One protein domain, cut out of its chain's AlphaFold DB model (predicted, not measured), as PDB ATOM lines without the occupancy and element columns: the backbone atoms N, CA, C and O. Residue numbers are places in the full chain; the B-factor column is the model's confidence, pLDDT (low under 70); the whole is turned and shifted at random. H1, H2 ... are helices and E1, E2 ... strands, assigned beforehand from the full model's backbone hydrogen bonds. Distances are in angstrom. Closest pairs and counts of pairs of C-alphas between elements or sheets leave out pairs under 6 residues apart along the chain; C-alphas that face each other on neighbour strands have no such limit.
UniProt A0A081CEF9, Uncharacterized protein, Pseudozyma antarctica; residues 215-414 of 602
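This is residues 215 to 414 of the 602 residues of an uncharacterized protein of Pseudozyma antarctica (UniProt A0A081CEF9). A strongly twisted sheet, E1 E6 E7 E8, has the long helix H4 crossing it; H2 and H4 on one face give two layers, helices on one face of a sheet. Two small hairpins, E2 with E3 near H4 and E4 with E5 near H2, are built out beside it, and short helices H5, H7 and H8 gather loosely round H1. The 200 printed residues hold eight named helices and eight named strands, in the order H1 to H5, E1 to E8, H6 to H8; the class is mixed, and the sheet is antiparallel. The whole is compact, radius of gyration of the C-alphas 16.3 A, and rounded, spanning 48 by 45 by 39 A.

H1, residues 215 to 220, and H5, residues 269 to 278, are close but not clearly touching, with C-alphas 220 and 278 closest at 4.8 A. The closest C-alphas of H2, residues 228 to 238, and E4, residues 313 to 316, are 238 and 316, 6.5 A apart. H3, residues 241 to 244, only grazes the sheet of E1, residues 293 to 296, E6, residues 326 to 333, E7, residues 339 to 351, and E8, residues 357 to 363. H4, residues 246 to 264, is on that sheet at a height of 9.9 A and runs across the strands, at 74 degrees to E1 on the local plane. E2, residues 299 to 302, and E3, residues 309 to 311, form a hairpin, N 300 to O 310 2.9 A; so do E4 and E5, residues 319 to 322, N 314 to O 321 2.9 A. E1 pairs with E6 at N 294 and O 329, 2.8 A. E6 E7 E8 is a meander, each strand the antiparallel neighbour of the one before, with N 328 to O 345 and N 348 to O 359 both 2.8 A. H6, residues 366 to 371, stands at the sheet's level. H7, residues 396 to 399, is near H1; C-alphas 322 and 408 are the closest of E5 and H8, residues 408 to 412, 7.4 A apart. Every O i to N i+4 pair is within hydrogen-bond range in H1, H6 and H8, against 5 of 7 in H2, 13 of 15 in H4 and 4 of 6 in H5; H3 and H7 are too short for one.

C-alpha 215 opens H1 at (1.739, 45.358, -19.024), and C-alpha 412 ends H8 at (2.449, 29.359, -25.582). E7 is 31.0 A long and bends by 65 degrees at residue 345; H4 is 26.8 A.

The printed part has no cut. The links H5 to E1 and H6 to H7 are long. Mean pLDDT is 85.4; residues 384 to 392 are among those under 70.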
ATOM      1  N   LEU A 215       1.511  45.981 -17.708       84.81
ATOM      2  CA  LEU A 215       1.739  45.358 -19.024       84.81
ATOM      3  C   LEU A 215       3.225  45.210 -19.398       84.81
ATOM      4  O   LEU A 215       3.633  44.163 -19.892       84.81
ATOM      5  N   GLU A 216       4.063  46.206 -19.091       82.81
ATOM      6  CA  GLU A 216       5.509  46.169 -19.385       82.81
ATOM      7  C   GLU A 216       6.235  45.049 -18.620       82.81
ATOM      8  O   GLU A 216       7.249  44.520 -19.068       82.81
ATOM      9  N   SER A 217       5.723  44.680 -17.446       86.88
ATOM     10  CA  SER A 217       6.256  43.570 -16.657       86.88
ATOM     11  C   SER A 217       5.600  42.241 -17.030       86.88
ATOM     12  O   SER A 217       6.290  41.233 -17.036       86.88
ATOM     13  N   VAL A 218       4.314  42.240 -17.398       89.25
ATOM     14  CA  VAL A 218       3.589  41.062 -17.914       89.25
ATOM     15  C   VAL A 218       4.244  40.536 -19.198       89.25
ATOM     16  O   VAL A 218       4.560  39.350 -19.260       89.25
ATOM     17  N   GLU A 219       4.546  41.417 -20.163       87.75
ATOM     18  CA  GLU A 219       5.309  41.076 -21.376       87.75
ATOM     19  C   GLU A 219       6.676  40.501 -21.030       87.75
ATOM     20  O   GLU A 219       6.978  39.391 -21.448       87.75
ATOM     21  N   ARG A 220       7.470  41.226 -20.230       88.00
ATOM     22  CA  ARG A 220       8.819  40.808 -19.825       88.00
ATOM     23  C   ARG A 220       8.834  39.406 -19.224       88.00
ATOM     24  O   ARG A 220       9.638  38.588 -19.641       88.00
ATOM     25  N   LEU A 221       7.931  39.157 -18.275       91.12
ATOM     26  CA  LEU A 221       7.808  37.886 -17.559       91.12
ATOM     27  C   LEU A 221       7.216  36.770 -18.432       91.12
ATOM     28  O   LEU A 221       7.148  35.620 -17.991       91.12
ATOM     29  N   GLY A 222       6.754  37.088 -19.644       89.56
ATOM     30  CA  GLY A 222       6.065  36.167 -20.538       89.56
ATOM     31  C   GLY A 222       4.742  35.641 -19.976       89.56
ATOM     32  O   GLY A 222       4.372  34.503 -20.256       89.56
ATOM     33  N   TYR A 223       4.048  36.416 -19.143       90.38
ATOM     34  CA  TYR A 223       2.724  36.042 -18.653       90.38
ATOM     35  C   TYR A 223       1.656  36.398 -19.697       90.38
ATOM     36  O   TYR A 223       1.695  37.484 -20.269       90.38
ATOM     37  N   ASP A 224       0.678  35.517 -19.919       87.62
ATOM     38  CA  ASP A 224      -0.493  35.828 -20.751       87.62
ATOM     39  C   ASP A 224      -1.470  36.746 -19.985       87.62
ATOM     40  O   ASP A 224      -2.073  36.291 -19.008       87.62
ATOM     41  N   PRO A 225      -1.692  38.005 -20.410       84.44
ATOM     42  CA  PRO A 225      -2.616  38.909 -19.730       84.44
ATOM     43  C   PRO A 225      -4.071  38.409 -19.706       84.44
ATOM     44  O   PRO A 225      -4.810  38.758 -18.791       84.44
ATOM     45  N   ARG A 226      -4.506  37.567 -20.654       83.50
ATOM     46  CA  ARG A 226      -5.897  37.075 -20.713       83.50
ATOM     47  C   ARG A 226      -6.227  36.090 -19.586       83.50
ATOM     48  O   ARG A 226      -7.397  35.909 -19.239       83.50
ATOM     49  N   THR A 227      -5.212  35.434 -19.022       86.19
ATOM     50  CA  THR A 227      -5.385  34.412 -17.978       86.19
ATOM     51  C   THR A 227      -4.602  34.681 -16.697       86.19
ATOM     52  O   THR A 227      -4.978  34.127 -15.665       86.19
ATOM     53  N   VAL A 228      -3.554  35.517 -16.702       89.25
ATOM     54  CA  VAL A 228      -2.610  35.618 -15.572       89.25
ATOM     55  C   VAL A 228      -3.260  35.999 -14.242       89.25
ATOM     56  O   VAL A 228      -2.866  35.452 -13.221       89.25
ATOM     57  N   GLU A 229      -4.277  36.863 -14.216       87.94
ATOM     58  CA  GLU A 229      -4.960  37.238 -12.963       87.94
ATOM     59  C   GLU A 229      -5.721  36.048 -12.353       87.94
ATOM     60  O   GLU A 229      -5.664  35.819 -11.144       87.94
ATOM     61  N   ARG A 230      -6.339  35.208 -13.198       88.94
ATOM     62  CA  ARG A 230      -6.997  33.961 -12.777       88.94
ATOM     63  C   ARG A 230      -5.980  32.881 -12.405       88.94
ATOM     64  O   ARG A 230      -6.152  32.219 -11.385       88.94
ATOM     65  N   GLN A 231      -4.895  32.744 -13.171       90.94
ATOM     66  CA  GLN A 231      -3.778  31.855 -12.834       90.94
ATOM     67  C   GLN A 231      -3.177  32.211 -11.470       90.94
ATOM     68  O   GLN A 231      -3.003  31.334 -10.633       90.94
ATOM     69  N   LEU A 232      -2.921  33.496 -11.217       91.25
ATOM     70  CA  LEU A 232      -2.372  34.019  -9.968       91.25
ATOM     71  C   LEU A 232      -3.271  33.695  -8.767       91.25
ATOM     72  O   LEU A 232      -2.784  33.175  -7.765       91.25
ATOM     73  N   ALA A 233      -4.581  33.935  -8.889       88.56
ATOM     74  CA  ALA A 233      -5.552  33.639  -7.835       88.56
ATOM     75  C   ALA A 233      -5.643  32.138  -7.493       88.56
ATOM     76  O   ALA A 233      -5.888  31.780  -6.340       88.56
ATOM     77  N   ARG A 234      -5.425  31.250  -8.476       88.31
ATOM     78  CA  ARG A 234      -5.465  29.787  -8.289       88.31
ATOM     79  C   ARG A 234      -4.112  29.137  -8.007       88.31
ATOM     80  O   ARG A 234      -4.086  28.003  -7.527       88.31
ATOM     81  N   LEU A 235      -2.995  29.819  -8.265       84.25
ATOM     82  CA  LEU A 235      -1.641  29.257  -8.171       84.25
ATOM     83  C   LEU A 235      -1.355  28.543  -6.829       84.25
ATOM     84  O   LEU A 235      -0.790  27.452  -6.876       84.25
ATOM     85  N   PRO A 236      -1.784  29.043  -5.647       78.00
ATOM     86  CA  PRO A 236      -1.567  28.342  -4.376       78.00
ATOM     87  C   PRO A 236      -2.306  26.997  -4.246       78.00
ATOM     88  O   PRO A 236      -1.945  26.191  -3.391       78.00
ATOM     89  N   GLN A 237      -3.339  26.767  -5.064       79.38
ATOM     90  CA  GLN A 237      -4.191  25.572  -5.058       79.38
ATOM     91  C   GLN A 237      -3.805  24.584  -6.172       79.38
ATOM     92  O   GLN A 237      -3.819  23.375  -5.956       79.38
ATOM     93  N   GLU A 238      -3.461  25.095  -7.360       79.94
ATOM     94  CA  GLU A 238      -3.227  24.292  -8.571       79.94
ATOM     95  C   GLU A 238      -1.726  24.004  -8.848       79.94
ATOM     96  O   GLU A 238      -1.402  23.135  -9.662       79.94
ATOM     97  N   ALA A 239      -0.781  24.667  -8.159       72.44
ATOM     98  CA  ALA A 239       0.661  24.429  -8.327       72.44
ATOM     99  C   ALA A 239       1.225  23.304  -7.430       72.44
ATOM    100  O   ALA A 239       1.099  23.322  -6.205       72.44
ATOM    101  N   ASP A 240       1.966  22.365  -8.033       70.50
ATOM    102  CA  ASP A 240       2.706  21.320  -7.308       70.50
ATOM    103  C   ASP A 240       3.938  21.888  -6.574       70.50
ATOM    104  O   ASP A 240       5.069  21.869  -7.071       70.50
ATOM    105  N   ASN A 241       3.730  22.339  -5.334       68.88
ATOM    106  CA  ASN A 241       4.802  22.807  -4.452       68.88
ATOM    107  C   ASN A 241       5.855  21.717  -4.127       68.88
ATOM    108  O   ASN A 241       6.938  22.047  -3.639       68.88
ATOM    109  N   SER A 242       5.621  20.429  -4.441       71.50
ATOM    110  CA  SER A 242       6.636  19.377  -4.252       71.50
ATOM    111  C   SER A 242       7.834  19.501  -5.206       71.50
ATOM    112  O   SER A 242       8.822  18.783  -5.044       71.50
ATOM    113  N   LEU A 243       7.811  20.427  -6.176       73.19
ATOM    114  CA  LEU A 243       8.990  20.822  -6.958       73.19
ATOM    115  C   LEU A 243      10.145  21.329  -6.070       73.19
ATOM    116  O   LEU A 243      11.304  21.030  -6.354       73.19
ATOM    117  N   TYR A 244       9.822  22.032  -4.981       80.69
ATOM    118  CA  TYR A 244      10.779  22.705  -4.092       80.69
ATOM    119  C   TYR A 244      11.241  21.842  -2.904       80.69
ATOM    120  O   TYR A 244      12.064  22.275  -2.096       80.69
ATOM    121  N   ALA A 245      10.740  20.607  -2.795       79.62
ATOM    122  CA  ALA A 245      11.072  19.697  -1.704       79.62
ATOM    123  C   ALA A 245      12.581  19.350  -1.687       79.62
ATOM    124  O   ALA A 245      13.113  18.945  -2.725       79.62
ATOM    125  N   PRO A 246      13.279  19.393  -0.527       69.56
ATOM    126  CA  PRO A 246      14.723  19.128  -0.444       69.56
ATOM    127  C   PRO A 246      15.168  17.786  -1.049       69.56
ATOM    128  O   PRO A 246      16.232  17.699  -1.660       69.56
ATOM    129  N   ALA A 247      14.320  16.755  -0.967       69.06
ATOM    130  CA  ALA A 247      14.555  15.439  -1.569       69.06
ATOM    131  C   ALA A 247      14.660  15.452  -3.113       69.06
ATOM    132  O   ALA A 247      15.097  14.467  -3.704       69.06
ATOM    133  N   ARG A 248      14.282  16.552  -3.785       73.94
ATOM    134  CA  ARG A 248      14.374  16.733  -5.245       73.94
ATOM    135  C   ARG A 248      15.501  17.680  -5.682       73.94
ATOM    136  O   ARG A 248      15.478  18.161  -6.814       73.94
ATOM    137  N   ALA A 249      16.518  17.909  -4.843       78.19
ATOM    138  CA  ALA A 249      17.656  18.788  -5.151       78.19
ATOM    139  C   ALA A 249      18.303  18.534  -6.536       78.19
ATOM    140  O   ALA A 249      18.654  19.486  -7.229       78.19
ATOM    141  N   ALA A 250      18.388  17.276  -6.987       84.31
ATOM    142  CA  ALA A 250      18.897  16.933  -8.321       84.31
ATOM    143  C   ALA A 250      18.006  17.446  -9.475       84.31
ATOM    144  O   ALA A 250      18.523  17.876 -10.505       84.31
ATOM    145  N   ARG A 251      16.672  17.469  -9.305       86.62
ATOM    146  CA  ARG A 251      15.750  18.056 -10.295       86.62
ATOM    147  C   ARG A 251      15.881  19.577 -10.325       86.62
ATOM    148  O   ARG A 251      15.934  20.151 -11.407       86.62
ATOM    149  N   MET A 252      15.990  20.212  -9.156       88.25
ATOM    150  CA  MET A 252      16.240  21.654  -9.061       88.25
ATOM    151  C   MET A 252      17.558  22.042  -9.749       88.25
ATOM    152  O   MET A 252      17.589  23.003 -10.511       88.25
ATOM    153  N   ALA A 253      18.622  21.252  -9.565       90.94
ATOM    154  CA  ALA A 253      19.891  21.447 -10.262       90.94
ATOM    155  C   ALA A 253      19.759  21.330 -11.795       90.94
ATOM    156  O   ALA A 253      20.326  22.152 -12.509       90.94
ATOM    157  N   ASN A 254      18.976  20.371 -12.313       91.31
ATOM    158  CA  ASN A 254      18.724  20.259 -13.756       91.31
ATOM    159  C   ASN A 254      17.962  21.468 -14.327       91.31
ATOM    160  O   ASN A 254      18.309  21.952 -15.401       91.31
ATOM    161  N   ILE A 255      16.941  21.959 -13.619       91.50
ATOM    162  CA  ILE A 255      16.150  23.121 -14.059       91.50
ATOM    163  C   ILE A 255      17.013  24.396 -14.010       91.50
ATOM    164  O   ILE A 255      17.027  25.162 -14.971       91.50
ATOM    165  N   LEU A 256      17.813  24.581 -12.951       93.50
ATOM    166  CA  LEU A 256      18.800  25.666 -12.857       93.50
ATOM    167  C   LEU A 256      19.853  25.615 -13.977       93.50
ATOM    168  O   LEU A 256      20.283  26.666 -14.443       93.50
ATOM    169  N   GLU A 257      20.249  24.427 -14.442       94.75
ATOM    170  CA  GLU A 257      21.109  24.271 -15.623       94.75
ATOM    171  C   GLU A 257      20.399  24.727 -16.913       94.75
ATOM    172  O   GLU A 257      21.027  25.402 -17.730       94.75
ATOM    173  N   GLN A 258      19.095  24.467 -17.087       95.19
ATOM    174  CA  GLN A 258      18.349  25.001 -18.240       95.19
ATOM    175  C   GLN A 258      18.238  26.535 -18.181       95.19
ATOM    176  O   GLN A 258      18.502  27.212 -19.174       95.19
ATOM    177  N   SER A 259      17.941  27.111 -17.011       93.94
ATOM    178  CA  SER A 259      17.906  28.570 -16.817       93.94
ATOM    179  C   SER A 259      19.291  29.221 -16.973       93.94
ATOM    180  O   SER A 259      19.403  30.299 -17.565       93.94
ATOM    181  N   ARG A 260      20.374  28.539 -16.562       95.06
ATOM    182  CA  ARG A 260      21.758  28.949 -16.860       95.06
ATOM    183  C   ARG A 260      21.991  29.007 -18.373       95.06
ATOM    184  O   ARG A 260      22.519  30.007 -18.856       95.06
ATOM    185  N   ARG A 261      21.580  27.980 -19.131       94.56
ATOM    186  CA  ARG A 261      21.690  27.946 -20.605       94.56
ATOM    187  C   ARG A 261      20.888  29.061 -21.266       94.56
ATOM    188  O   ARG A 261      21.461  29.770 -22.092       94.56
ATOM    189  N   TYR A 262      19.636  29.279 -20.857       94.75
ATOM    190  CA  TYR A 262      18.811  30.400 -21.322       94.75
ATOM    191  C   TYR A 262      19.553  31.734 -21.175       94.75
ATOM    192  O   TYR A 262      19.642  32.495 -22.139       94.75
ATOM    193  N   LEU A 263      20.184  31.978 -20.019       94.75
ATOM    194  CA  LEU A 263      20.966  33.194 -19.786       94.75
ATOM    195  C   LEU A 263      22.267  33.290 -20.601       94.75
ATOM    196  O   LEU A 263      22.733  34.403 -20.847       94.75
ATOM    197  N   THR A 264      22.859  32.182 -21.068       92.19
ATOM    198  CA  THR A 264      24.082  32.269 -21.894       92.19
ATOM    199  C   THR A 264      23.866  32.976 -23.234       92.19
ATOM    200  O   THR A 264      24.815  33.580 -23.736       92.19
ATOM    201  N   GLN A 265      22.634  33.033 -23.765       91.88
ATOM    202  CA  GLN A 265      22.323  33.826 -24.971       91.88
ATOM    203  C   GLN A 265      22.591  35.335 -24.772       91.88
ATOM    204  O   GLN A 265      22.841  36.071 -25.731       91.88
ATOM    205  N   PHE A 266      22.602  35.792 -23.514       92.94
ATOM    206  CA  PHE A 266      22.886  37.171 -23.124       92.94
ATOM    207  C   PHE A 266      24.331  37.420 -22.673       92.94
ATOM    208  O   PHE A 266      24.667  38.549 -22.315       92.94
ATOM    209  N   ALA A 267      25.210  36.410 -22.683       89.50
ATOM    210  CA  ALA A 267      26.566  36.541 -22.144       89.50
ATOM    211  C   ALA A 267      27.466  37.504 -22.946       89.50
ATOM    212  O   ALA A 267      28.435  38.031 -22.395       89.50
ATOM    213  N   SER A 268      27.143  37.766 -24.219       86.38
ATOM    214  CA  SER A 268      27.865  38.718 -25.074       86.38
ATOM    215  C   SER A 268      27.281  40.132 -25.002       86.38
ATOM    216  O   SER A 268      26.065  40.307 -24.932       86.38
ATOM    217  N   SER A 269      28.134  41.154 -25.120       81.19
ATOM    218  CA  SER A 269      27.712  42.565 -25.123       81.19
ATOM    219  C   SER A 269      26.728  42.928 -26.243       81.19
ATOM    220  O   SER A 269      25.916  43.830 -26.059       81.19
ATOM    221  N   ARG A 270      26.726  42.199 -27.372       81.81
ATOM    222  CA  ARG A 270      25.749  42.382 -28.467       81.81
ATOM    223  C   ARG A 270      24.308  42.086 -28.036       81.81
ATOM    224  O   ARG A 270      23.379  42.623 -28.627       81.81
ATOM    225  N   SER A 271      24.136  41.256 -27.009       80.50
ATOM    226  CA  SER A 271      22.840  40.883 -26.433       80.50
ATOM    227  C   SER A 271      22.463  41.731 -25.207       80.50
ATOM    228  O   SER A 271      21.401  41.505 -24.624       80.50
ATOM    229  N   GLY A 272      23.320  42.673 -24.786       81.06
ATOM    230  CA  GLY A 272      23.231  43.341 -23.481       81.06
ATOM    231  C   GLY A 272      21.949  44.139 -23.265       81.06
ATOM    232  O   GLY A 272      21.324  44.018 -22.213       81.06
ATOM    233  N   ASP A 273      21.501  44.877 -24.282       83.31
ATOM    234  CA  ASP A 273      20.200  45.547 -24.255       83.31
ATOM    235  C   ASP A 273      19.054  44.564 -23.986       83.31
ATOM    236  O   ASP A 273      18.156  44.863 -23.206       83.31
ATOM    237  N   ASN A 274      19.051  43.404 -24.648       86.56
ATOM    238  CA  ASN A 274      17.913  42.486 -24.609       86.56
ATOM    239  C   ASN A 274      17.771  41.827 -23.229       86.56
ATOM    240  O   ASN A 274      16.646  41.618 -22.789       86.56
ATOM    241  N   LEU A 275      18.879  41.602 -22.513       90.69
ATOM    242  CA  LEU A 275      18.864  41.209 -21.098       90.69
ATOM    243  C   LEU A 275      18.227  42.295 -20.211       90.69
ATOM    244  O   LEU A 275      17.457  41.998 -19.299       90.69
ATOM    245  N   VAL A 276      18.524  43.569 -20.480       90.06
ATOM    246  CA  VAL A 276      17.950  44.695 -19.727       90.06
ATOM    247  C   VAL A 276      16.466  44.899 -20.065       90.06
ATOM    248  O   VAL A 276      15.670  45.167 -19.168       90.06
ATOM    249  N   TRP A 277      16.056  44.719 -21.322       86.62
ATOM    250  CA  TRP A 277      14.648  44.804 -21.721       86.62
ATOM    251  C   TRP A 277      13.816  43.637 -21.190       86.62
ATOM    252  O   TRP A 277      12.822  43.888 -20.512       86.62
ATOM    253  N   TYR A 278      14.233  42.393 -21.446       88.69
ATOM    254  CA  TYR A 278      13.444  41.179 -21.201       88.69
ATOM    255  C   TYR A 278      13.788  40.428 -19.909       88.69
ATOM    256  O   TYR A 278      13.197  39.387 -19.652       88.69
ATOM    257  N   SER A 279      14.711  40.913 -19.072       91.44
ATOM    258  CA  SER A 279      14.980  40.252 -17.782       91.44
ATOM    259  C   SER A 279      15.141  41.187 -16.584       91.44
ATOM    260  O   SER A 279      14.911  40.738 -15.466       91.44
ATOM    261  N   LEU A 280      15.479  42.474 -16.759       92.56
ATOM    262  CA  LEU A 280      15.690  43.381 -15.619       92.56
ATOM    263  C   LEU A 280      14.381  43.745 -14.895       92.56
ATOM    264  O   LEU A 280      13.566  44.549 -15.368       92.56
ATOM    265  N   MET A 281      14.240  43.230 -13.681       91.44
ATOM    266  CA  MET A 281      13.178  43.529 -12.732       91.44
ATOM    267  C   MET A 281      13.641  44.542 -11.678       91.44
ATOM    268  O   MET A 281      14.752  44.479 -11.153       91.44
ATOM    269  N   LEU A 282      12.759  45.501 -11.382       88.75
ATOM    270  CA  LEU A 282      12.946  46.558 -10.371       88.75
ATOM    271  C   LEU A 282      11.880  46.483  -9.258       88.75
ATOM    272  O   LEU A 282      11.798  47.360  -8.394       88.75
ATOM    273  N   ASN A 283      11.035  45.454  -9.316       88.12
ATOM    274  CA  ASN A 283       9.948  45.183  -8.387       88.12
ATOM    275  C   ASN A 283      10.494  44.497  -7.124       88.12
ATOM    276  O   ASN A 283      11.402  43.670  -7.243       88.12
ATOM    277  N   PRO A 284       9.954  44.813  -5.934       87.06
ATOM    278  CA  PRO A 284      10.390  44.192  -4.691       87.06
ATOM    279  C   PRO A 284      10.007  42.707  -4.644       87.06
ATOM    280  O   PRO A 284       8.962  42.298  -5.162       87.06
ATOM    281  N   VAL A 285      10.846  41.937  -3.959       90.19
ATOM    282  CA  VAL A 285      10.599  40.553  -3.543       90.19
ATOM    283  C   VAL A 285      10.542  40.559  -2.015       90.19
ATOM    284  O   VAL A 285      11.290  41.311  -1.391       90.19
ATOM    285  N   ASP A 286       9.612  39.816  -1.416       90.06
ATOM    286  CA  ASP A 286       9.416  39.705   0.046       90.06
ATOM    287  C   ASP A 286       9.166  41.048   0.773       90.06
ATOM    288  O   ASP A 286       9.251  41.151   1.994       90.06
ATOM    289  N   GLY A 287       8.837  42.104   0.017       81.31
ATOM    290  CA  GLY A 287       8.713  43.476   0.518       81.31
ATOM    291  C   GLY A 287      10.045  44.201   0.754       81.31
ATOM    292  O   GLY A 287      10.025  45.370   1.144       81.31
ATOM    293  N   GLU A 288      11.189  43.561   0.496       76.00
ATOM    294  CA  GLU A 288      12.512  44.164   0.676       76.00
ATOM    295  C   GLU A 288      12.832  45.247  -0.378       76.00
ATOM    296  O   GLU A 288      12.109  45.475  -1.353       76.00
ATOM    297  N   THR A 289      13.920  45.990  -0.150       61.53
ATOM    298  CA  THR A 289      14.299  47.148  -0.969       61.53
ATOM    299  C   THR A 289      14.614  46.778  -2.422       61.53
ATOM    300  O   THR A 289      15.035  45.669  -2.736       61.53
ATOM    301  N   ARG A 290      14.419  47.753  -3.326       65.81
ATOM    302  CA  ARG A 290      14.503  47.625  -4.796       65.81
ATOM    303  C   ARG A 290      15.925  47.351  -5.327       65.81
ATOM    304  O   ARG A 290      16.461  48.146  -6.100       65.81
ATOM    305  N   LEU A 291      16.549  46.247  -4.928       79.25
ATOM    306  CA  LEU A 291      17.746  45.731  -5.583       79.25
ATOM    307  C   LEU A 291      17.369  45.239  -6.993       79.25
ATOM    308  O   LEU A 291      16.465  44.411  -7.110       79.25
ATOM    309  N   PRO A 292      18.022  45.722  -8.066       90.69
ATOM    310  CA  PRO A 292      17.736  45.250  -9.415       90.69
ATOM    311  C   PRO A 292      18.109  43.771  -9.570       90.69
ATOM    312  O   PRO A 292      19.246  43.377  -9.296       90.69
ATOM    313  N   TRP A 293      17.158  42.964 -10.035       93.56
ATOM    314  CA  TRP A 293      17.332  41.530 -10.260       93.56
ATOM    315  C   TRP A 293      16.973  41.151 -11.695       93.56
ATOM    316  O   TRP A 293      16.329  41.909 -12.415       93.56
ATOM    317  N   PHE A 294      17.437  39.986 -12.129       94.81
ATOM    318  CA  PHE A 294      17.206  39.450 -13.462       94.81
ATOM    319  C   PHE A 294      16.362  38.188 -13.335       94.81
ATOM    320  O   PHE A 294      16.730  37.268 -12.603       94.81
ATOM    321  N   GLU A 295      15.222  38.158 -14.011       94.50
ATOM    322  CA  GLU A 295      14.351  36.987 -14.039       94.50
ATOM    323  C   GLU A 295      14.817  35.970 -15.098       94.50
ATOM    324  O   GLU A 295      15.415  36.344 -16.112       94.50
ATOM    325  N   THR A 296      14.535  34.685 -14.869       95.56
ATOM    326  CA  THR A 296      14.409  33.719 -15.974       95.56
ATOM    327  C   THR A 296      13.142  32.872 -15.833       95.56
ATOM    328  O   THR A 296      12.849  32.423 -14.710       95.56
ATOM    329  N   PRO A 297      12.488  32.489 -16.947       94.75
ATOM    330  CA  PRO A 297      11.493  31.426 -16.952       94.75
ATOM    331  C   PRO A 297      12.056  30.092 -16.442       94.75
ATOM    332  O   PRO A 297      13.270  29.851 -16.434       94.75
ATOM    333  N   MET A 298      11.151  29.205 -16.035       92.62
ATOM    334  CA  MET A 298      11.472  27.810 -15.750       92.62
ATOM    335  C   MET A 298      11.339  26.962 -17.016       92.62
ATOM    336  O   MET A 298      10.309  27.006 -17.687       92.62
ATOM    337  N   PHE A 299      12.345  26.135 -17.291       93.19
ATOM    338  CA  PHE A 299      12.381  25.204 -18.420       93.19
ATOM    339  C   PHE A 299      12.587  23.769 -17.913       93.19
ATOM    340  O   PHE A 299      13.383  23.553 -17.000       93.19
ATOM    341  N   GLU A 300      11.911  22.783 -18.508       90.62
ATOM    342  CA  GLU A 300      12.306  21.370 -18.345       90.62
ATOM    343  C   GLU A 300      13.429  21.025 -19.344       90.62
ATOM    344  O   GLU A 300      14.327  20.249 -19.008       90.62
ATOM    345  N   HIS A 301      13.458  21.688 -20.513       92.06
ATOM    346  CA  HIS A 301      14.549  21.607 -21.489       92.06
ATOM    347  C   HIS A 301      14.852  22.963 -22.150       92.06
ATOM    348  O   HIS A 301      13.940  23.676 -22.567       92.06
ATOM    349  N   PHE A 302      16.137  23.299 -22.303       93.00
ATOM    350  CA  PHE A 302      16.584  24.411 -23.147       93.00
ATOM    351  C   PHE A 302      17.889  24.055 -23.880       93.00
ATOM    352  O   PHE A 302      18.949  23.917 -23.255       93.00
ATOM    353  N   ASP A 303      17.834  23.975 -25.212       89.75
ATOM    354  CA  ASP A 303      19.012  23.963 -26.082       89.75
ATOM    355  C   ASP A 303      18.877  24.979 -27.227       89.75
ATOM    356  O   ASP A 303      18.043  24.867 -28.124       89.75
ATOM    357  N   LEU A 304      19.776  25.963 -27.210       86.56
ATOM    358  CA  LEU A 304      19.862  27.027 -28.206       86.56
ATOM    359  C   LEU A 304      20.343  26.526 -29.580       86.56
ATOM    360  O   LEU A 304      20.101  27.200 -30.578       86.56
ATOM    361  N   ASN A 305      21.033  25.378 -29.643       86.56
ATOM    362  CA  ASN A 305      21.675  24.890 -30.869       86.56
ATOM    363  C   ASN A 305      20.721  24.069 -31.746       86.56
ATOM    364  O   ASN A 305      20.676  24.274 -32.955       86.56
ATOM    365  N   SER A 306      19.943  23.160 -31.146       84.81
ATOM    366  CA  SER A 306      18.840  22.464 -31.827       84.81
ATOM    367  C   SER A 306      17.570  23.312 -31.941       84.81
ATOM    368  O   SER A 306      16.690  22.985 -32.734       84.81
ATOM    369  N   GLY A 307      17.451  24.381 -31.144       81.25
ATOM    370  CA  GLY A 307      16.227  25.172 -31.020       81.25
ATOM    371  C   GLY A 307      15.133  24.486 -30.193       81.25
ATOM    372  O   GLY A 307      14.018  25.001 -30.116       81.25
ATOM    373  N   HIS A 308      15.421  23.338 -29.570       89.00
ATOM    374  CA  HIS A 308      14.469  22.642 -28.715       89.00
ATOM    375  C   HIS A 308      14.338  23.362 -27.365       89.00
ATOM    376  O   HIS A 308      15.288  23.451 -26.583       89.00
ATOM    377  N   VAL A 309      13.142  23.884 -27.088       91.88
ATOM    378  CA  VAL A 309      12.824  24.588 -25.841       91.88
ATOM    379  C   VAL A 309      11.482  24.105 -25.299       91.88
ATOM    380  O   VAL A 309      10.478  24.138 -26.004       91.88
ATOM    381  N   GLU A 310      11.464  23.698 -24.031       91.56
ATOM    382  CA  GLU A 310      10.271  23.251 -23.311       91.56
ATOM    383  C   GLU A 310      10.173  23.974 -21.959       91.56
ATOM    384  O   GLU A 310      11.019  23.811 -21.073       91.56
ATOM    385  N   LEU A 311       9.122  24.782 -21.791       91.44
ATOM    386  CA  LEU A 311       8.813  25.451 -20.525       91.44
ATOM    387  C   LEU A 311       8.382  24.447 -19.458       91.44
ATOM    388  O   LEU A 311       7.742  23.436 -19.739       91.44
ATOM    389  N   LYS A 312       8.621  24.788 -18.192       89.56
ATOM    390  CA  LYS A 312       8.004  24.075 -17.080       89.56
ATOM    391  C   LYS A 312       6.501  24.362 -17.065       89.56
ATOM    392  O   LYS A 312       6.086  25.488 -16.796       89.56
ATOM    393  N   LEU A 313       5.689  23.334 -17.306       88.12
ATOM    394  CA  LEU A 313       4.226  23.437 -17.281       88.12
ATOM    395  C   LEU A 313       3.622  22.937 -15.957       88.12
ATOM    396  O   LEU A 313       4.150  22.004 -15.334       88.12
ATOM    397  N   TYR A 314       2.482  23.524 -15.580       86.88
ATOM    398  CA  TYR A 314       1.536  23.026 -14.571       86.88
ATOM    399  C   TYR A 314       0.138  22.838 -15.193       86.88
ATOM    400  O   TYR A 314      -0.037  23.051 -16.395       86.88
ATOM    401  N   THR A 315      -0.837  22.355 -14.417       86.81
ATOM    402  CA  THR A 315      -2.238  22.270 -14.861       86.81
ATOM    403  C   THR A 315      -3.005  23.465 -14.301       86.81
ATOM    404  O   THR A 315      -3.036  23.613 -13.087       86.81
ATOM    405  N   PHE A 316      -3.635  24.260 -15.165       85.19
ATOM    406  CA  PHE A 316      -4.513  25.376 -14.801       85.19
ATOM    407  C   PHE A 316      -5.858  25.204 -15.507       85.19
ATOM    408  O   PHE A 316      -5.870  24.972 -16.716       85.19
ATOM    409  N   GLU A 317      -6.974  25.267 -14.773       86.25
ATOM    410  CA  GLU A 317      -8.333  25.075 -15.332       86.25
ATOM    411  C   GLU A 317      -8.448  23.824 -16.247       86.25
ATOM    412  O   GLU A 317      -9.086  23.827 -17.296       86.25
ATOM    413  N   GLY A 318      -7.759  22.736 -15.876       83.38
ATOM    414  CA  GLY A 318      -7.690  21.479 -16.641       83.38
ATOM    415  C   GLY A 318      -6.749  21.486 -17.860       83.38
ATOM    416  O   GLY A 318      -6.379  20.416 -18.344       83.38
ATOM    417  N   ARG A 319      -6.301  22.656 -18.324       85.25
ATOM    418  CA  ARG A 319      -5.358  22.834 -19.443       85.25
ATOM    419  C   ARG A 319      -3.914  22.920 -18.937       85.25
ATOM    420  O   ARG A 319      -3.660  22.939 -17.734       85.25
ATOM    421  N   LYS A 320      -2.932  22.937 -19.846       83.81
ATOM    422  CA  LYS A 320      -1.520  23.160 -19.492       83.81
ATOM    423  C   LYS A 320      -1.144  24.626 -19.661       83.81
ATOM    424  O   LYS A 320      -1.345  25.189 -20.729       83.81
ATOM    425  N   ALA A 321      -0.559  25.202 -18.616       85.94
ATOM    426  CA  ALA A 321      -0.056  26.570 -18.594       85.94
ATOM    427  C   ALA A 321       1.418  26.587 -18.168       85.94
ATOM    428  O   ALA A 321       1.878  25.698 -17.443       85.94
ATOM    429  N   ALA A 322       2.168  27.593 -18.620       88.62
ATOM    430  CA  ALA A 322       3.538  27.815 -18.166       88.62
ATOM    431  C   ALA A 322       3.542  28.238 -16.691       88.62
ATOM    432  O   ALA A 322       2.766  29.104 -16.292       88.62
ATOM    433  N   VAL A 323       4.418  27.641 -15.878       89.69
ATOM    434  CA  VAL A 323       4.564  27.995 -14.458       89.69
ATOM    435  C   VAL A 323       4.873  29.486 -14.317       89.69
ATOM    436  O   VAL A 323       5.717  30.020 -15.039       89.69
ATOM    437  N   LEU A 324       4.188  30.159 -13.387       92.62
ATOM    438  CA  LEU A 324       4.361  31.594 -13.128       92.62
ATOM    439  C   LEU A 324       5.621  31.920 -12.308       92.62
ATOM    440  O   LEU A 324       6.137  33.035 -12.407       92.62
ATOM    441  N   ASP A 325       6.133  30.955 -11.541       93.31
ATOM    442  CA  ASP A 325       7.359  31.084 -10.746       93.31
ATOM    443  C   ASP A 325       8.587  31.357 -11.649       93.31
ATOM    444  O   ASP A 325       8.687  30.861 -12.776       93.31
ATOM    445  N   ARG A 326       9.533  32.172 -11.174       94.44
ATOM    446  CA  ARG A 326      10.724  32.638 -11.911       94.44
ATOM    447  C   ARG A 326      11.982  32.445 -11.077       94.44
ATOM    448  O   ARG A 326      11.929  32.558  -9.857       94.44
ATOM    449  N   PHE A 327      13.136  32.213 -11.700       95.50
ATOM    450  CA  PHE A 327      14.401  32.307 -10.962       95.50
ATOM    451  C   PHE A 327      14.833  33.765 -10.837       95.50
ATOM    452  O   PHE A 327      14.881  34.490 -11.827       95.50
ATOM    453  N   MET A 328      15.204  34.169  -9.625       95.56
ATOM    454  CA  MET A 328      15.827  35.455  -9.343       95.56
ATOM    455  C   MET A 328      17.350  35.313  -9.416       95.56
ATOM    456  O   MET A 328      17.977  34.731  -8.525       95.56
ATOM    457  N   TYR A 329      17.951  35.885 -10.456       96.19
ATOM    458  CA  TYR A 329      19.391  36.094 -10.570       96.19
ATOM    459  C   TYR A 329      19.760  37.510 -10.118       96.19
ATOM    460  O   TYR A 329      19.076  38.480 -10.428       96.19
ATOM    461  N   VAL A 330      20.875  37.646  -9.405       94.50
ATOM    462  CA  VAL A 330      21.401  38.942  -8.951       94.50
ATOM    463  C   VAL A 330      22.814  39.128  -9.492       94.50
ATOM    464  O   VAL A 330      23.596  38.174  -9.554       94.50
ATOM    465  N   MET A 331      23.147  40.356  -9.889       93.56
ATOM    466  CA  MET A 331      24.498  40.706 -10.321       93.56
ATOM    467  C   MET A 331      25.489  40.620  -9.159       93.56
ATOM    468  O   MET A 331      25.253  41.138  -8.070       93.56
ATOM    469  N   ALA A 332      26.624  39.983  -9.416       91.88
ATOM    470  CA  ALA A 332      27.759  39.904  -8.511       91.88
ATOM    471  C   ALA A 332      29.066  39.930  -9.310       91.88
ATOM    472  O   ALA A 332      29.087  39.688 -10.518       91.88
ATOM    473  N   GLU A 333      30.184  40.151  -8.633       87.25
ATOM    474  CA  GLU A 333      31.507  39.977  -9.231       87.25
ATOM    475  C   GLU A 333      32.004  38.537  -9.034       87.25
ATOM    476  O   GLU A 333      31.642  37.832  -8.079       87.25
ATOM    477  N   SER A 334      32.797  38.048  -9.985       82.25
ATOM    478  CA  SER A 334      33.571  36.816  -9.840       82.25
ATOM    479  C   SER A 334      34.906  37.099  -9.146       82.25
ATOM    480  O   SER A 334      35.340  38.245  -9.047       82.25
ATOM    481  N   ARG A 335      35.618  36.048  -8.715       79.44
ATOM    482  CA  ARG A 335      36.955  36.170  -8.089       79.44
ATOM    483  C   ARG A 335      38.023  36.775  -9.029       79.44
ATOM    484  O   ARG A 335      39.147  36.994  -8.604       79.44
ATOM    485  N   GLN A 336      37.672  37.027 -10.296       80.81
ATOM    486  CA  GLN A 336      38.498  37.660 -11.330       80.81
ATOM    487  C   GLN A 336      38.018  39.086 -11.686       80.81
ATOM    488  O   GLN A 336      38.387  39.604 -12.737       80.81
ATOM    489  N   GLY A 337      37.135  39.696 -10.882       80.94
ATOM    490  CA  GLY A 337      36.574  41.032 -11.137       80.94
ATOM    491  C   GLY A 337      35.619  41.108 -12.338       80.94
ATOM    492  O   GLY A 337      35.301  42.195 -12.810       80.94
ATOM    493  N   ARG A 338      35.166  39.965 -12.874       86.19
ATOM    494  CA  ARG A 338      34.247  39.918 -14.022       86.19
ATOM    495  C   ARG A 338      32.799  39.815 -13.554       86.19
ATOM    496  O   ARG A 338      32.476  38.999 -12.688       86.19
ATOM    497  N   ALA A 339      31.914  40.576 -14.185       91.88
ATOM    498  CA  ALA A 339      30.501  40.653 -13.837       91.88
ATOM    499  C   ALA A 339      29.745  39.346 -14.162       91.88
ATOM    500  O   ALA A 339      29.834  38.826 -15.277       91.88
ATOM    501  N   ARG A 340      29.022  38.785 -13.187       94.69
ATOM    502  CA  ARG A 340      28.264  37.529 -13.312       94.69
ATOM    503  C   ARG A 340      26.852  37.647 -12.749       94.69
ATOM    504  O   ARG A 340      26.629  38.326 -11.750       94.69
ATOM    505  N   LEU A 341      25.926  36.910 -13.349       95.62
ATOM    506  CA  LEU A 341      24.606  36.632 -12.795       95.62
ATOM    507  C   LEU A 341      24.701  35.400 -11.889       95.62
ATOM    508  O   LEU A 341      25.211  34.360 -12.306       95.62
ATOM    509  N   VAL A 342      24.218  35.513 -10.652       95.88
ATOM    510  CA  VAL A 342      24.200  34.425  -9.661       95.88
ATOM    511  C   VAL A 342      22.749  34.166  -9.242       95.88
ATOM    512  O   VAL A 342      22.110  35.107  -8.765       95.88
ATOM    513  N   PRO A 343      22.209  32.941  -9.397       96.25
ATOM    514  CA  PRO A 343      20.853  32.634  -8.959       96.25
ATOM    515  C   PRO A 343      20.789  32.657  -7.433       96.25
ATOM    516  O   PRO A 343      21.702  32.180  -6.760       96.25
ATOM    517  N   ARG A 344      19.721  33.232  -6.880       95.25
ATOM    518  CA  ARG A 344      19.527  33.404  -5.431       95.25
ATOM    519  C   ARG A 344      18.283  32.691  -4.921       95.25
ATOM    520  O   ARG A 344      18.352  32.026  -3.890       95.25
ATOM    521  N   ALA A 345      17.180  32.804  -5.652       94.44
ATOM    522  CA  ALA A 345      15.891  32.243  -5.269       94.44
ATOM    523  C   ALA A 345      15.079  31.788  -6.488       94.44
ATOM    524  O   ALA A 345      15.368  32.178  -7.620       94.44
ATOM    525  N   VAL A 346      14.032  31.009  -6.233       94.31
ATOM    526  CA  VAL A 346      12.811  31.019  -7.037       94.31
ATOM    527  C   VAL A 346      11.830  31.969  -6.366       94.31
ATOM    528  O   VAL A 346      11.596  31.867  -5.160       94.31
ATOM    529  N   VAL A 347      11.258  32.867  -7.159       93.94
ATOM    530  CA  VAL A 347      10.273  33.857  -6.737       93.94
ATOM    531  C   VAL A 347       8.948  33.627  -7.457       93.94
ATOM    532  O   VAL A 347       8.918  33.305  -8.647       93.94
ATOM    533  N   ARG A 348       7.848  33.781  -6.730       92.94
ATOM    534  CA  ARG A 348       6.472  33.597  -7.197       92.94
ATOM    535  C   ARG A 348       5.783  34.958  -7.264       92.94
ATOM    536  O   ARG A 348       5.918  35.717  -6.305       92.94
ATOM    537  N   PRO A 349       5.071  35.316  -8.347       93.50
ATOM    538  CA  PRO A 349       4.235  36.512  -8.330       93.50
ATOM    539  C   PRO A 349       3.099  36.321  -7.319       93.50
ATOM    540  O   PRO A 349       2.495  35.253  -7.262       93.50
ATOM    541  N   THR A 350       2.792  37.364  -6.551       91.12
ATOM    542  CA  THR A 350       1.667  37.386  -5.593       91.12
ATOM    543  C   THR A 350       0.633  38.460  -5.926       91.12
ATOM    544  O   THR A 350      -0.513  38.383  -5.495       91.12
ATOM    545  N   GLN A 351       1.023  39.459  -6.720       89.50
ATOM    546  CA  GLN A 351       0.194  40.591  -7.127       89.50
ATOM    547  C   GLN A 351       0.730  41.159  -8.451       89.50
ATOM    548  O   GLN A 351       1.941  41.124  -8.670       89.50
ATOM    549  N   LEU A 352      -0.140  41.699  -9.319       85.31
ATOM    550  CA  LEU A 352       0.251  42.355 -10.585       85.31
ATOM    551  C   LEU A 352      -0.213  43.813 -10.695       85.31
ATOM    552  O   LEU A 352       0.575  44.664 -11.109       85.31
ATOM    553  N   TYR A 353      -1.441  44.122 -10.272       78.38
ATOM    554  CA  TYR A 353      -1.930  45.488 -10.065       78.38
ATOM    555  C   TYR A 353      -1.891  45.838  -8.562       78.38
ATOM    556  O   TYR A 353      -2.157  44.964  -7.738       78.38
ATOM    557  N   PRO A 354      -1.541  47.072  -8.147       73.12
ATOM    558  CA  PRO A 354      -1.239  48.241  -8.976       73.12
ATOM    559  C   PRO A 354       0.142  48.185  -9.651       73.12
ATOM    560  O   PRO A 354       0.387  48.886 -10.633       73.12
ATOM    561  N   ALA A 355       1.037  47.347  -9.123       83.12
ATOM    562  CA  ALA A 355       2.337  47.013  -9.687       83.12
ATOM    563  C   ALA A 355       2.751  45.601  -9.218       83.12
ATOM    564  O   ALA A 355       2.361  45.210  -8.110       83.12
ATOM    565  N   PRO A 356       3.569  44.857  -9.989       87.44
ATOM    566  CA  PRO A 356       3.961  43.501  -9.617       87.44
ATOM    567  C   PRO A 356       4.694  43.393  -8.276       87.44
ATOM    568  O   PRO A 356       5.576  44.209  -7.979       87.44
ATOM    569  N   ARG A 357       4.363  42.350  -7.509       91.12
ATOM    570  CA  ARG A 357       5.035  41.940  -6.265       91.12
ATOM    571  C   ARG A 357       5.301  40.438  -6.276       91.12
ATOM    572  O   ARG A 357       4.561  39.686  -6.915       91.12
ATOM    573  N   PHE A 358       6.343  40.026  -5.559       92.69
ATOM    574  CA  PHE A 358       6.825  38.648  -5.538       92.69
ATOM    575  C   PHE A 358       7.160  38.180  -4.117       92.69
ATOM    576  O   PHE A 358       7.566  38.990  -3.283       92.69
ATOM    577  N   GLU A 359       7.046  36.877  -3.876       92.94
ATOM    578  CA  GLU A 359       7.512  36.178  -2.668       92.94
ATOM    579  C   GLU A 359       8.600  35.148  -3.024       92.94
ATOM    580  O   GLU A 359       8.568  34.559  -4.109       92.94
ATOM    581  N   THR A 360       9.557  34.897  -2.132       93.81
ATOM    582  CA  THR A 360      10.549  33.824  -2.279       93.81
ATOM    583  C   THR A 360       9.950  32.481  -1.862       93.81
ATOM    584  O   THR A 360       9.707  32.233  -0.683       93.81
ATOM    585  N   VAL A 361       9.783  31.562  -2.819       91.62
ATOM    586  CA  VAL A 361       9.268  30.198  -2.562       91.62
ATOM    587  C   VAL A 361      10.369  29.146  -2.399       91.62
ATOM    588  O   VAL A 361      10.113  28.058  -1.884       91.62
ATOM    589  N   TYR A 362      11.605  29.445  -2.816       92.00
ATOM    590  CA  TYR A 362      12.757  28.558  -2.629       92.00
ATOM    591  C   TYR A 362      14.084  29.322  -2.676       92.00
ATOM    592  O   TYR A 362      14.397  29.953  -3.682       92.00
ATOM    593  N   THR A 363      14.917  29.205  -1.641       93.44
ATOM    594  CA  THR A 363      16.279  29.771  -1.628       93.44
ATOM    595  C   THR A 363      17.272  28.793  -2.257       93.44
ATOM    596  O   THR A 363      17.387  27.650  -1.817       93.44
ATOM    597  N   VAL A 364      18.039  29.235  -3.259       92.88
ATOM    598  CA  VAL A 364      19.011  28.384  -3.966       92.88
ATOM    599  C   VAL A 364      20.229  28.107  -3.064       92.88
ATOM    600  O   VAL A 364      20.886  29.061  -2.639       92.88
ATOM    601  N   PRO A 365      20.594  26.840  -2.779       91.75
ATOM    602  CA  PRO A 365      21.775  26.508  -1.974       91.75
ATOM    603  C   PRO A 365      23.084  26.989  -2.613       91.75
ATOM    604  O   PRO A 365      23.245  26.898  -3.829       91.75
ATOM    605  N   LEU A 366      24.052  27.440  -1.804       91.25
ATOM    606  CA  LEU A 366      25.320  28.039  -2.269       91.25
ATOM    607  C   LEU A 366      26.083  27.197  -3.310       91.25
ATOM    608  O   LEU A 366      26.630  27.753  -4.260       91.25
ATOM    609  N   SER A 367      26.073  25.869  -3.172       90.00
ATOM    610  CA  SER A 367      26.679  24.938  -4.136       90.00
ATOM    611  C   SER A 367      26.045  25.020  -5.530       90.00
ATOM    612  O   SER A 367      26.752  24.961  -6.534       90.00
ATOM    613  N   LEU A 368      24.724  25.213  -5.601       91.38
ATOM    614  CA  LEU A 368      24.011  25.456  -6.854       91.38
ATOM    615  C   LEU A 368      24.145  26.917  -7.311       91.38
ATOM    616  O   LEU A 368      24.177  27.152  -8.512       91.38
ATOM    617  N   GLN A 369      24.299  27.889  -6.400       93.56
ATOM    618  CA  GLN A 369      24.549  29.291  -6.777       93.56
ATOM    619  C   GLN A 369      25.862  29.465  -7.556       93.56
ATOM    620  O   GLN A 369      25.893  30.214  -8.530       93.56
ATOM    621  N   GLU A 370      26.949  28.791  -7.155       89.44
ATOM    622  CA  GLU A 370      28.207  28.841  -7.914       89.44
ATOM    623  C   GLU A 370      28.082  28.086  -9.252       89.44
ATOM    624  O   GLU A 370      28.399  28.662 -10.297       89.44
ATOM    625  N   ALA A 371      27.551  26.856  -9.248       90.00
ATOM    626  CA  ALA A 371      27.424  26.018 -10.448       90.00
ATOM    627  C   ALA A 371      26.474  26.594 -11.521       90.00
ATOM    628  O   ALA A 371      26.775  26.527 -12.711       90.00
ATOM    629  N   ALA A 372      25.349  27.188 -11.112       93.25
ATOM    630  CA  ALA A 372      24.346  27.756 -12.012       93.25
ATOM    631  C   ALA A 372      24.593  29.239 -12.371       93.25
ATOM    632  O   ALA A 372      23.725  29.883 -12.964       93.25
ATOM    633  N   SER A 373      25.756  29.804 -12.018       94.56
ATOM    634  CA  SER A 373      26.100  31.196 -12.345       94.56
ATOM    635  C   SER A 373      26.516  31.390 -13.813       94.56
ATOM    636  O   SER A 373      27.065  30.493 -14.454       94.56
ATOM    637  N   VAL A 374      26.255  32.584 -14.359       94.88
ATOM    638  CA  VAL A 374      26.584  32.958 -15.747       94.88
ATOM    639  C   VAL A 374      27.538  34.144 -15.753       94.88
ATOM    640  O   VAL A 374      27.219  35.217 -15.243       94.88
ATOM    641  N   GLN A 375      28.716  33.964 -16.347       94.19
ATOM    642  CA  GLN A 375      29.701  35.028 -16.525       94.19
ATOM    643  C   GLN A 375      29.341  35.868 -17.762       94.19
ATOM    644  O   GLN A 375      29.271  35.335 -18.868       94.19
ATOM    645  N   LEU A 376      29.142  37.175 -17.584       93.56
ATOM    646  CA  LEU A 376      28.919  38.123 -18.678       93.56
ATOM    647  C   LEU A 376      30.259  38.681 -19.186       93.56
ATOM    648  O   LEU A 376      31.223  38.808 -18.425       93.56
ATOM    649  N   SER A 377      30.321  39.064 -20.464       91.19
ATOM    650  CA  SER A 377      31.482  39.746 -21.061       91.19
ATOM    651  C   SER A 377      31.488  41.270 -20.834       91.19
ATOM    652  O   SER A 377      32.274  41.979 -21.461       91.19
ATOM    653  N   TYR A 378      30.556  41.784 -20.029       90.44
ATOM    654  CA  TYR A 378      30.239  43.203 -19.844       90.44
ATOM    655  C   TYR A 378      29.467  43.395 -18.526       90.44
ATOM    656  O   TYR A 378      28.965  42.428 -17.953       90.44
ATOM    657  N   VAL A 379      29.344  44.639 -18.056       88.38
ATOM    658  CA  VAL A 379      28.425  45.006 -16.964       88.38
ATOM    659  C   VAL A 379      27.125  45.531 -17.595       88.38
ATOM    660  O   VAL A 379      27.199  46.499 -18.351       88.38
ATOM    661  N   PRO A 380      25.946  44.930 -17.341       86.75
ATOM    662  CA  PRO A 380      24.674  45.456 -17.829       86.75
ATOM    663  C   PRO A 380      24.291  46.750 -17.099       86.75
ATOM    664  O   PRO A 380      24.541  46.901 -15.901       86.75
ATOM    665  N   HIS A 381      23.626  47.670 -17.797       85.31
ATOM    666  CA  HIS A 381      23.040  48.848 -17.160       85.31
ATOM    667  C   HIS A 381      21.848  48.434 -16.284       85.31
ATOM    668  O   HIS A 381      20.868  47.885 -16.778       85.31
ATOM    669  N   LEU A 382      21.907  48.736 -14.983       85.06
ATOM    670  CA  LEU A 382      20.841  48.422 -14.015       85.06
ATOM    671  C   LEU A 382      19.677  49.434 -14.025       85.06
ATOM    672  O   LEU A 382      18.832  49.443 -13.133       85.06
ATOM    673  N   THR A 383      19.625  50.288 -15.045       80.06
ATOM    674  CA  THR A 383      18.538  51.225 -15.335       80.06
ATOM    675  C   THR A 383      17.885  50.814 -16.649       80.06
ATOM    676  O   THR A 383      18.574  50.761 -17.670       80.06
ATOM    677  N   ARG A 384      16.567  50.565 -16.654       69.69
ATOM    678  CA  ARG A 384      15.828  50.323 -17.906       69.69
ATOM    679  C   ARG A 384      15.973  51.541 -18.836       69.69
ATOM    680  O   ARG A 384      15.845  52.669 -18.351       69.69
ATOM    681  N   PRO A 385      16.214  51.362 -20.148       65.81
ATOM    682  CA  PRO A 385      16.148  52.466 -21.094       65.81
ATOM    683  C   PRO A 385      14.712  52.996 -21.145       65.81
ATOM    684  O   PRO A 385      13.766  52.214 -21.202       65.81
ATOM    685  N   VAL A 386      14.536  54.317 -21.135       62.28
ATOM    686  CA  VAL A 386      13.198  54.919 -21.237       62.28
ATOM    687  C   VAL A 386      12.656  54.698 -22.657       62.28
ATOM    688  O   VAL A 386      13.327  55.111 -23.611       62.28
ATOM    689  N   PRO A 387      11.463  54.095 -22.833       57.81
ATOM    690  CA  PRO A 387      10.816  54.001 -24.134       57.81
ATOM    691  C   PRO A 387      10.648  55.383 -24.776       57.81
ATOM    692  O   PRO A 387      10.001  56.270 -24.223       57.81
ATOM    693  N   ARG A 388      11.203  55.561 -25.978       56.34
ATOM    694  CA  ARG A 388      10.756  56.606 -26.906       56.34
ATOM    695  C   ARG A 388       9.693  55.969 -27.794       56.34
ATOM    696  O   ARG A 388      10.045  55.238 -28.715       56.34
ATOM    697  N   GLY A 389       8.426  56.195 -27.475       56.62
ATOM    698  CA  GLY A 389       7.281  55.638 -28.195       56.62
ATOM    699  C   GLY A 389       6.120  56.623 -28.253       56.62
ATOM    700  O   GLY A 389       6.169  57.693 -27.640       56.62
ATOM    701  N   GLU A 390       5.083  56.266 -29.001       63.41
ATOM    702  CA  GLU A 390       3.845  57.043 -29.051       63.41
ATOM    703  C   GLU A 390       3.125  57.025 -27.689       63.41
ATOM    704  O   GLU A 390       3.048  55.974 -27.048       63.41
ATOM    705  N   PRO A 391       2.547  58.155 -27.232       64.06
ATOM    706  CA  PRO A 391       1.997  58.267 -25.876       64.06
ATOM    707  C   PRO A 391       0.816  57.317 -25.608       64.06
ATOM    708  O   PRO A 391       0.516  57.024 -24.457       64.06
ATOM    709  N   HIS A 392       0.163  56.818 -26.660       69.06
ATOM    710  CA  HIS A 392      -0.987  55.916 -26.584       69.06
ATOM    711  C   HIS A 392      -0.621  54.419 -26.624       69.06
ATOM    712  O   HIS A 392      -1.528  53.592 -26.579       69.06
ATOM    713  N   HIS A 393       0.668  54.069 -26.735       74.50
ATOM    714  CA  HIS A 393       1.150  52.731 -27.116       74.50
ATOM    715  C   HIS A 393       2.355  52.310 -26.239       74.50
ATOM    716  O   HIS A 393       3.495  52.248 -26.710       74.50
ATOM    717  N   PRO A 394       2.153  52.050 -24.931       66.62
ATOM    718  CA  PRO A 394       3.224  52.062 -23.929       66.62
ATOM    719  C   PRO A 394       4.363  51.054 -24.152       66.62
ATOM    720  O   PRO A 394       5.485  51.325 -23.723       66.62
ATOM    721  N   LEU A 395       4.126  49.913 -24.817       72.81
ATOM    722  CA  LEU A 395       5.153  48.874 -25.006       72.81
ATOM    723  C   LEU A 395       5.907  48.948 -26.346       72.81
ATOM    724  O   LEU A 395       6.791  48.123 -26.585       72.81
ATOM    725  N   GLN A 396       5.626  49.936 -27.202       73.56
ATOM    726  CA  GLN A 396       6.095  49.987 -28.598       73.56
ATOM    727  C   GLN A 396       7.614  49.759 -28.764       73.56
ATOM    728  O   GLN A 396       8.047  49.030 -29.656       73.56
ATOM    729  N   ALA A 397       8.443  50.328 -27.880       71.38
ATOM    730  CA  ALA A 397       9.911  50.215 -27.929       71.38
ATOM    731  C   ALA A 397      10.465  48.838 -27.493       71.38
ATOM    732  O   ALA A 397      11.624  48.524 -27.771       71.38
ATOM    733  N   MET A 398       9.647  48.033 -26.811       72.06
ATOM    734  CA  MET A 398       9.945  46.649 -26.448       72.06
ATOM    735  C   MET A 398       9.381  45.691 -27.506       72.06
ATOM    736  O   MET A 398      10.120  44.857 -28.009       72.06
ATOM    737  N   MET A 399       8.129  45.872 -27.942       68.44
ATOM    738  CA  MET A 399       7.461  44.996 -28.927       68.44
ATOM    739  C   MET A 399       8.015  45.099 -30.359       68.44
ATOM    740  O   MET A 399       7.793  44.207 -31.180       68.44
ATOM    741  N   SER A 400       8.747  46.178 -30.660       71.25
ATOM    742  CA  SER A 400       9.534  46.341 -31.893       71.25
ATOM    743  C   SER A 400      10.899  45.641 -31.852       71.25
ATOM    744  O   SER A 400      11.542  45.493 -32.893       71.25
ATOM    745  N   ARG A 401      11.347  45.164 -30.681       75.00
ATOM    746  CA  ARG A 401      12.480  44.240 -30.571       75.00
ATOM    747  C   ARG A 401      11.977  42.807 -30.717       75.00
ATOM    748  O   ARG A 401      10.873  42.471 -30.299       75.00
ATOM    749  N   LYS A 402      12.809  41.936 -31.292       82.25
ATOM    750  CA  LYS A 402      12.536  40.497 -31.265       82.25
ATOM    751  C   LYS A 402      12.737  39.981 -29.834       82.25
ATOM    752  O   LYS A 402      13.806  40.194 -29.257       82.25
ATOM    753  N   ARG A 403      11.727  39.283 -29.311       87.06
ATOM    754  CA  ARG A 403      11.782  38.517 -28.057       87.06
ATOM    755  C   ARG A 403      12.968  37.528 -28.050       87.06
ATOM    756  O   ARG A 403      13.373  37.049 -29.115       87.06
ATOM    757  N   PRO A 404      13.562  37.231 -26.880       89.62
ATOM    758  CA  PRO A 404      14.654  36.264 -26.769       89.62
ATOM    759  C   PRO A 404      14.185  34.836 -27.076       89.62
ATOM    760  O   PRO A 404      13.009  34.504 -26.934       89.62
ATOM    761  N   ILE A 405      15.111  33.956 -27.464       90.50
ATOM    762  CA  ILE A 405      14.764  32.555 -27.729       90.50
ATOM    763  C   ILE A 405      14.397  31.893 -26.397       90.50
ATOM    764  O   ILE A 405      15.168  31.942 -25.437       90.50
ATOM    765  N   GLY A 406      13.202  31.298 -26.351       88.50
ATOM    766  CA  GLY A 406      12.595  30.750 -25.137       88.50
ATOM    767  C   GLY A 406      11.676  31.710 -24.375       88.50
ATOM    768  O   GLY A 406      11.239  31.360 -23.280       88.50
ATOM    769  N   HIS A 407      11.362  32.893 -24.916       90.62
ATOM    770  CA  HIS A 407      10.385  33.797 -24.306       90.62
ATOM    771  C   HIS A 407       9.008  33.112 -24.172       90.62
ATOM    772  O   HIS A 407       8.498  32.604 -25.175       90.62
ATOM    773  N   PRO A 408       8.369  33.085 -22.984       89.69
ATOM    774  CA  PRO A 408       7.222  32.201 -22.777       89.69
ATOM    775  C   PRO A 408       6.024  32.470 -23.696       89.69
ATOM    776  O   PRO A 408       5.394  31.525 -24.169       89.69
ATOM    777  N   LEU A 409       5.758  33.741 -24.024       86.06
ATOM    778  CA  LEU A 409       4.665  34.124 -24.925       86.06
ATOM    779  C   LEU A 409       4.858  33.661 -26.378       86.06
ATOM    780  O   LEU A 409       3.865  33.555 -27.089       86.06
ATOM    781  N   ASP A 410       6.076  33.342 -26.824       83.38
ATOM    782  CA  ASP A 410       6.293  32.783 -28.172       83.38
ATOM    783  C   ASP A 410       6.038  31.270 -28.202       83.38
ATOM    784  O   ASP A 410       5.636  30.713 -29.221       83.38
ATOM    785  N   LEU A 411       6.234  30.597 -27.065       72.56
ATOM    786  CA  LEU A 411       6.055  29.153 -26.933       72.56
ATOM    787  C   LEU A 411       4.595  28.783 -26.675       72.56
ATOM    788  O   LEU A 411       4.098  27.835 -27.279       72.56
ATOM    789  N   LEU A 412       3.881  29.557 -25.851       62.47
ATOM    790  CA  LEU A 412       2.449  29.359 -25.582       62.47
ATOM    791  C   LEU A 412       1.591  29.403 -26.863       62.47
ATOM    792  O   LEU A 412       0.609  28.676 -26.950       62.47
ATOM    793  N   HIS A 413       2.006  30.174 -27.875       50.94
ATOM    794  CA  HIS A 413       1.340  30.271 -29.181       50.94
ATOM    795  C   HIS A 413       1.724  29.173 -30.193       50.94
ATOM    796  O   HIS A 413       1.119  29.089 -31.259       50.94
ATOM    797  N   SER A 414       2.717  28.328 -29.883       39.66
ATOM    798  CA  SER A 414       3.054  27.139 -30.688       39.66
ATOM    799  C   SER A 414       2.222  25.904 -30.320       39.66
ATOM    800  O   SER A 414       2.119  24.966 -31.111       39.66
TER     801      SER A 414